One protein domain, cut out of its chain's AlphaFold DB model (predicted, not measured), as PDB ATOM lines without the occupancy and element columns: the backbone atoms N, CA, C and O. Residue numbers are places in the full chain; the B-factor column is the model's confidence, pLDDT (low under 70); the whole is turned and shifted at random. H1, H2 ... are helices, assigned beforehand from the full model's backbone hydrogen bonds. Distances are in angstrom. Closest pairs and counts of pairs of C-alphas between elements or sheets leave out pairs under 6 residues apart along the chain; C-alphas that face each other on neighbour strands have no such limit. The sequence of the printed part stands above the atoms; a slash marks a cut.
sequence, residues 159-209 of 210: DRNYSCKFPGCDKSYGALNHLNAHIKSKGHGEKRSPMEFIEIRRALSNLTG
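This is residues 159 to 209 of the 210 residues of the protein "C2H2-type domain-containing protein" of Conidiobolus coronatus (strain ATCC 28846 / CBS 209.66 / NRRL 28638) (UniProt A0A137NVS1). A loop, residues 159 to 175, folds back on itself beside H1, and H2 runs away from the start of H1, so that the two helices spread as a wide V with a gap at its point. The printed part has 51 residues, with H1 then H2 and no named strand. Its class is all helix, though under half of the residues, 25, are in named elements. It is compact, with a radius of gyration of the C-alphas of 11.1 A, yet elongated, spanning 35 by 21 by 17 A.

Residues 162 to 163 pair with residues 172 to 173, antiparallel. H1, residues 176 to 186, measures 15.0 A from C-alpha 176 at (-27.066, 13.007, -7.039). H2, residues 194 to 207, measures 20.3 A and ends with C-alpha 207 at (-9.446, 15.933, -13.073).

H1 and H2 are close but not clearly touching; their closest C-alphas, those of Leu 176 and Phe 197, are 7.6 A apart. They run opposite ways at a steep tilt of 57 degrees. In both, every O i to N i+4 pair is within hydrogen-bond range.

The farthest C-alphas, those of Gly 187 and Gly 209, are 35.1 A apart. The printed part has no cut, and the link from H1 to H2 is short. Mean pLDDT of the printed part is 88.3; residue 209 is under 70.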
ATOM      1  N   ASP A 159     -20.046  22.973  -5.630       85.75
ATOM      2  CA  ASP A 159     -19.787  22.426  -6.957       85.75
ATOM      3  C   ASP A 159     -21.014  21.663  -7.472       85.75
ATOM      4  O   ASP A 159     -21.692  20.950  -6.726       85.75
ATOM      5  N   ARG A 160     -21.340  21.854  -8.757       88.12
ATOM      6  CA  ARG A 160     -22.517  21.273  -9.428       88.12
ATOM      7  C   ARG A 160     -22.120  20.292 -10.513       88.12
ATOM      8  O   ARG A 160     -22.461  20.457 -11.680       88.12
ATOM      9  N   ASN A 161     -21.389  19.263 -10.114       88.25
ATOM     10  CA  ASN A 161     -20.771  18.336 -11.053       88.25
ATOM     11  C   ASN A 161     -21.760  17.343 -11.698       88.25
ATOM     12  O   ASN A 161     -21.367  16.578 -12.573       88.25
ATOM     13  N   TYR A 162     -23.034  17.327 -11.287       91.81
ATOM     14  CA  TYR A 162     -24.034  16.392 -11.806       91.81
ATOM     15  C   TYR A 162     -25.010  17.100 -12.755       91.81
ATOM     16  O   TYR A 162     -26.055  17.599 -12.333       91.81
ATOM     17  N   SER A 163     -24.678  17.131 -14.045       92.94
ATOM     18  CA  SER A 163     -25.556  17.611 -15.120       92.94
ATOM     19  C   SER A 163     -26.595  16.561 -15.523       92.94
ATOM     20  O   SER A 163     -26.323  15.354 -15.512       92.94
ATOM     21  N   CYS A 164     -27.799  17.008 -15.888       94.31
ATOM     22  CA  CYS A 164     -28.773  16.152 -16.559       94.31
ATOM     23  C   CYS A 164     -28.273  15.790 -17.969       94.31
ATOM     24  O   CYS A 164     -27.731  16.641 -18.660       94.31
ATOM     25  N   LYS A 165     -28.436  14.526 -18.384       91.94
ATOM     26  CA  LYS A 165     -28.030  14.029 -19.720       91.94
ATOM     27  C   LYS A 165     -29.145  14.194 -20.771       91.94
ATOM     28  O   LYS A 165     -28.950  13.826 -21.922       91.94
ATOM     29  N   PHE A 166     -30.323  14.683 -20.377       93.88
ATOM     30  CA  PHE A 166     -31.481  14.755 -21.264       93.88
ATOM     31  C   PHE A 166     -31.325  15.880 -22.297       93.88
ATOM     32  O   PHE A 166     -30.942  16.991 -21.912       93.88
ATOM     33  N   PRO A 167     -31.621  15.622 -23.585       93.75
ATOM     34  CA  PRO A 167     -31.478  16.623 -24.635       93.75
ATOM     35  C   PRO A 167     -32.366  17.839 -24.347       93.75
ATOM     36  O   PRO A 167     -33.566  17.712 -24.121       93.75
ATOM     37  N   GLY A 168     -31.760  19.029 -24.328       94.12
ATOM     38  CA  GLY A 168     -32.456  20.280 -24.015       94.12
ATOM     39  C   GLY A 168     -32.630  20.574 -22.520       94.12
ATOM     40  O   GLY A 168     -33.368  21.493 -22.166       94.12
ATOM     41  N   CYS A 169     -31.972  19.827 -21.624       95.31
ATOM     42  CA  CYS A 169     -31.948  20.143 -20.198       95.31
ATOM     43  C   CYS A 169     -30.576  20.632 -19.714       95.31
ATOM     44  O   CYS A 169     -29.702  19.834 -19.379       95.31
ATOM     45  N   ASP A 170     -30.461  21.937 -19.471       95.31
ATOM     46  CA  ASP A 170     -29.209  22.579 -19.028       95.31
ATOM     47  C   ASP A 170     -29.014  22.600 -17.499       95.31
ATOM     48  O   ASP A 170     -28.191  23.337 -16.952       95.31
ATOM     49  N   LYS A 171     -29.806  21.823 -16.751       94.62
ATOM     50  CA  LYS A 171     -29.765  21.836 -15.281       94.62
ATOM     51  C   LYS A 171     -28.617  20.984 -14.743       94.62
ATOM     52  O   LYS A 171     -28.482  19.805 -15.076       94.62
ATOM     53  N   SER A 172     -27.856  21.566 -13.817       93.31
ATOM     54  CA  SER A 172     -26.823  20.889 -13.033       93.31
ATOM     55  C   SER A 172     -27.094  20.992 -11.532       93.31
ATOM     56  O   SER A 172     -27.621  21.987 -11.026       93.31
ATOM     57  N   TYR A 173     -26.741  19.934 -10.806       93.50
ATOM     58  CA  TYR A 173     -26.979  19.792  -9.373       93.50
ATOM     59  C   TYR A 173     -25.685  19.439  -8.640       93.50
ATOM     60  O   TYR A 173     -24.804  18.783  -9.189       93.50
ATOM     61  N   GLY A 174     -25.574  19.861  -7.375       90.75
ATOM     62  CA  GLY A 174     -24.409  19.555  -6.528       90.75
ATOM     63  C   GLY A 174     -24.456  18.201  -5.827       90.75
ATOM     64  O   GLY A 174     -23.460  17.753  -5.272       90.75
ATOM     65  N   ALA A 175     -25.597  17.511  -5.871       90.00
ATOM     66  CA  ALA A 175     -25.729  16.161  -5.337       90.00
ATOM     67  C   ALA A 175     -26.607  15.293  -6.240       90.00
ATOM     68  O   ALA A 175     -27.562  15.781  -6.852       90.00
ATOM     69  N   LEU A 176     -26.326  13.989  -6.248       90.25
ATOM     70  CA  LEU A 176     -27.066  13.007  -7.039       90.25
ATOM     71  C   LEU A 176     -28.540  12.926  -6.647       90.25
ATOM     72  O   LEU A 176     -29.387  12.835  -7.523       90.25
ATOM     73  N   ASN A 177     -28.862  13.014  -5.352       93.12
ATOM     74  CA  ASN A 177     -30.258  12.988  -4.901       93.12
ATOM     75  C   ASN A 177     -31.085  14.103  -5.555       93.12
ATOM     76  O   ASN A 177     -32.227  13.871  -5.949       93.12
ATOM     77  N   HIS A 178     -30.498  15.290  -5.736       94.31
ATOM     78  CA  HIS A 178     -31.166  16.399  -6.414       94.31
ATOM     79  C   HIS A 178     -31.281  16.168  -7.925       94.31
ATOM     80  O   HIS A 178     -32.321  16.481  -8.501       94.31
ATOM     81  N   LEU A 179     -30.269  15.554  -8.550       94.44
ATOM     82  CA  LEU A 179     -30.348  15.149  -9.954       94.44
ATOM     83  C   LEU A 179     -31.413  14.062 -10.179       94.44
ATOM     84  O   LEU A 179     -32.225  14.184 -11.087       94.44
ATOM     85  N   ASN A 180     -31.463  13.022  -9.351       94.25
ATOM     86  CA  ASN A 180     -32.425  11.928  -9.490       94.25
ATOM     87  C   ASN A 180     -33.866  12.399  -9.248       94.25
ATOM     88  O   ASN A 180     -34.773  11.998  -9.975       94.25
ATOM     89  N   ALA A 181     -34.085  13.302  -8.286       94.94
ATOM     90  CA  ALA A 181     -35.384  13.949  -8.102       94.94
ATOM     91  C   ALA A 181     -35.787  14.780  -9.333       94.94
ATOM     92  O   ALA A 181     -36.939  14.747  -9.770       94.94
ATOM     93  N   HIS A 182     -34.832  15.496  -9.926       96.56
ATOM     94  CA  HIS A 182     -35.048  16.221 -11.169       96.56
ATOM     95  C   HIS A 182     -35.420  15.286 -12.327       96.56
ATOM     96  O   HIS A 182     -36.428  15.529 -12.984       96.56
ATOM     97  N   ILE A 183     -34.674  14.195 -12.525       95.06
ATOM     98  CA  ILE A 183     -34.946  13.215 -13.582       95.06
ATOM     99  C   ILE A 183     -36.353  12.632 -13.428       95.06
ATOM    100  O   ILE A 183     -37.127  12.640 -14.382       95.06
ATOM    101  N   LYS A 184     -36.720  12.228 -12.206       94.88
ATOM    102  CA  LYS A 184     -38.038  11.658 -11.901       94.88
ATOM    103  C   LYS A 184     -39.181  12.649 -12.135       94.88
ATOM    104  O   LYS A 184     -40.207  12.275 -12.684       94.88
ATOM    105  N   SER A 185     -39.019  13.900 -11.703       96.00
ATOM    106  CA  SER A 185     -40.083  14.915 -11.795       96.00
ATOM    107  C   SER A 185     -40.252  15.512 -13.189       96.00
ATOM    108  O   SER A 185     -41.338  15.981 -13.518       96.00
ATOM    109  N   LYS A 186     -39.189  15.530 -13.999       94.81
ATOM    110  CA  LYS A 186     -39.214  16.064 -15.366       94.81
ATOM    111  C   LYS A 186     -39.299  14.989 -16.444       94.81
ATOM    112  O   LYS A 186     -39.408  15.336 -17.611       94.81
ATOM    113  N   GLY A 187     -39.283  13.710 -16.069       92.81
ATOM    114  CA  GLY A 187     -39.354  12.600 -17.019       92.81
ATOM    115  C   GLY A 187     -38.116  12.504 -17.911       92.81
ATOM    116  O   GLY A 187     -38.207  12.054 -19.045       92.81
ATOM    117  N   HIS A 188     -36.950  12.924 -17.413       93.44
ATOM    118  CA  HIS A 188     -35.699  12.985 -18.182       93.44
ATOM    119  C   HIS A 188     -35.002  11.614 -18.343       93.44
ATOM    120  O   HIS A 188     -33.781  11.551 -18.484       93.44
ATOM    121  N   GLY A 189     -35.770  10.519 -18.314       86.94
ATOM    122  CA  GLY A 189     -35.296   9.140 -18.478       86.94
ATOM    123  C   GLY A 189     -35.083   8.359 -17.175       86.94
ATOM    124  O   GLY A 189     -35.680   8.655 -16.137       86.94
ATOM    125  N   GLU A 190     -34.240   7.324 -17.255       83.94
ATOM    126  CA  GLU A 190     -33.882   6.425 -16.148       83.94
ATOM    127  C   GLU A 190     -33.104   7.172 -15.046       83.94
ATOM    128  O   GLU A 190     -32.265   8.039 -15.311       83.94
ATOM    129  N   LYS A 191     -33.355   6.813 -13.782       85.12
ATOM    130  CA  LYS A 191     -32.562   7.301 -12.643       85.12
ATOM    131  C   LYS A 191     -31.103   6.863 -12.797       85.12
ATOM    132  O   LYS A 191     -30.828   5.724 -13.166       85.12
ATOM    133  N   ARG A 192     -30.151   7.730 -12.444       85.62
ATOM    134  CA  ARG A 192     -28.739   7.330 -12.472       85.62
ATOM    135  C   ARG A 192     -28.449   6.293 -11.400       85.62
ATOM    136  O   ARG A 192     -28.920   6.415 -10.263       85.62
ATOM    137  N   SER A 193     -27.662   5.288 -11.776       85.25
ATOM    138  CA  SER A 193     -27.288   4.209 -10.873       85.25
ATOM    139  C   SER A 193     -26.253   4.693  -9.847       85.25
ATOM    140  O   SER A 193     -25.455   5.595 -10.125       85.25
ATOM    141  N   PRO A 194     -26.222   4.092  -8.647       82.19
ATOM    142  CA  PRO A 194     -25.156   4.344  -7.682       82.19
ATOM    143  C   PRO A 194     -23.755   4.026  -8.230       82.19
ATOM    144  O   PRO A 194     -22.790   4.659  -7.815       82.19
ATOM    145  N   MET A 195     -23.640   3.088  -9.180       83.62
ATOM    146  CA  MET A 195     -22.362   2.745  -9.816       83.62
ATOM    147  C   MET A 195     -21.851   3.861 -10.730       83.62
ATOM    148  O   MET A 195     -20.698   4.267 -10.589       83.62
ATOM    149  N   GLU A 196     -22.712   4.440 -11.576       82.75
ATOM    150  CA  GLU A 196     -22.341   5.610 -12.390       82.75
ATOM    151  C   GLU A 196     -21.838   6.764 -11.512       82.75
ATOM    152  O   GLU A 196     -20.967   7.533 -11.904       82.75
ATOM    153  N   PHE A 197     -22.366   6.903 -10.298       80.69
ATOM    154  CA  PHE A 197     -21.939   7.955  -9.385       80.69
ATOM    155  C   PHE A 197     -20.518   7.763  -8.854       80.69
ATOM    156  O   PHE A 197     -19.785   8.745  -8.719       80.69
ATOM    157  N   ILE A 198     -20.127   6.524  -8.549       87.56
ATOM    158  CA  ILE A 198     -18.755   6.207  -8.130       87.56
ATOM    159  C   ILE A 198     -17.793   6.577  -9.255       87.56
ATOM    160  O   ILE A 198     -16.771   7.214  -9.004       87.56
ATOM    161  N   GLU A 199     -18.155   6.245 -10.491       86.62
ATOM    162  CA  GLU A 199     -17.357   6.559 -11.669       86.62
ATOM    163  C   GLU A 199     -17.265   8.066 -11.920       86.62
ATOM    164  O   GLU A 199     -16.163   8.588 -12.055       86.62
ATOM    165  N   ILE A 200     -18.384   8.796 -11.868       84.94
ATOM    166  CA  ILE A 200     -18.390  10.258 -12.010       84.94
ATOM    167  C   ILE A 200     -17.546  10.908 -10.909       84.94
ATOM    168  O   ILE A 200     -16.747  11.794 -11.192       84.94
ATOM    169  N   ARG A 201     -17.674  10.473  -9.651       84.44
ATOM    170  CA  ARG A 201     -16.880  11.029  -8.546       84.44
ATOM    171  C   ARG A 201     -15.390  10.738  -8.714       84.44
ATOM    172  O   ARG A 201     -14.586  11.627  -8.454       84.44
ATOM    173  N   ARG A 202     -15.037   9.531  -9.163       87.19
ATOM    174  CA  ARG A 202     -13.656   9.153  -9.488       87.19
ATOM    175  C   ARG A 202     -13.113   9.984 -10.653       87.19
ATOM    176  O   ARG A 202     -11.993  10.472 -10.590       87.19
ATOM    177  N   ALA A 203     -13.908  10.185 -11.699       83.62
ATOM    178  CA  ALA A 203     -13.525  11.014 -12.836       83.62
ATOM    179  C   ALA A 203     -13.277  12.465 -12.400       83.62
ATOM    180  O   ALA A 203     -12.272  13.058 -12.774       83.62
ATOM    181  N   LEU A 204     -14.141  13.013 -11.542       81.75
ATOM    182  CA  LEU A 204     -13.980  14.359 -10.998       81.75
ATOM    183  C   LEU A 204     -12.741  14.484 -10.108       81.75
ATOM    184  O   LEU A 204     -12.022  15.468 -10.239       81.75
ATOM    185  N   SER A 205     -12.457  13.496  -9.248       81.94
ATOM    186  CA  SER A 205     -11.255  13.526  -8.402       81.94
ATOM    187  C   SER A 205      -9.964  13.474  -9.213       81.94
ATOM    188  O   SER A 205      -8.987  14.113  -8.838       81.94
ATOM    189  N   ASN A 206      -9.964  12.747 -10.333       78.56
ATOM    190  CA  ASN A 206      -8.793  12.618 -11.198       78.56
ATOM    191  C   ASN A 206      -8.535  13.885 -12.032       78.56
ATOM    192  O   ASN A 206      -7.397  14.147 -12.399       78.56
ATOM    193  N   LEU A 207      -9.570  14.679 -12.321       70.56
ATOM    194  CA  LEU A 207      -9.446  15.933 -13.073       70.56
ATOM    195  C   LEU A 207      -8.977  17.112 -12.209       70.56
ATOM    196  O   LEU A 207      -8.399  18.056 -12.735       70.56
ATOM    197  N   THR A 208      -9.219  17.078 -10.896       70.06
ATOM    198  CA  THR A 208      -8.818  18.149  -9.963       70.06
ATOM    199  C   THR A 208      -7.453  17.919  -9.310       70.06
ATOM    200  O   THR A 208      -7.064  18.691  -8.441       70.06
ATOM    201  N   GLY A 209      -6.752  16.843  -9.677       57.34
ATOM    202  CA  GLY A 209      -5.411  16.516  -9.195       57.34
ATOM    203  C   GLY A 209      -4.323  16.966 -10.170       57.34
ATOM    204  O   GLY A 209      -3.774  16.136 -10.887       57.34
TER     205      GLY A 209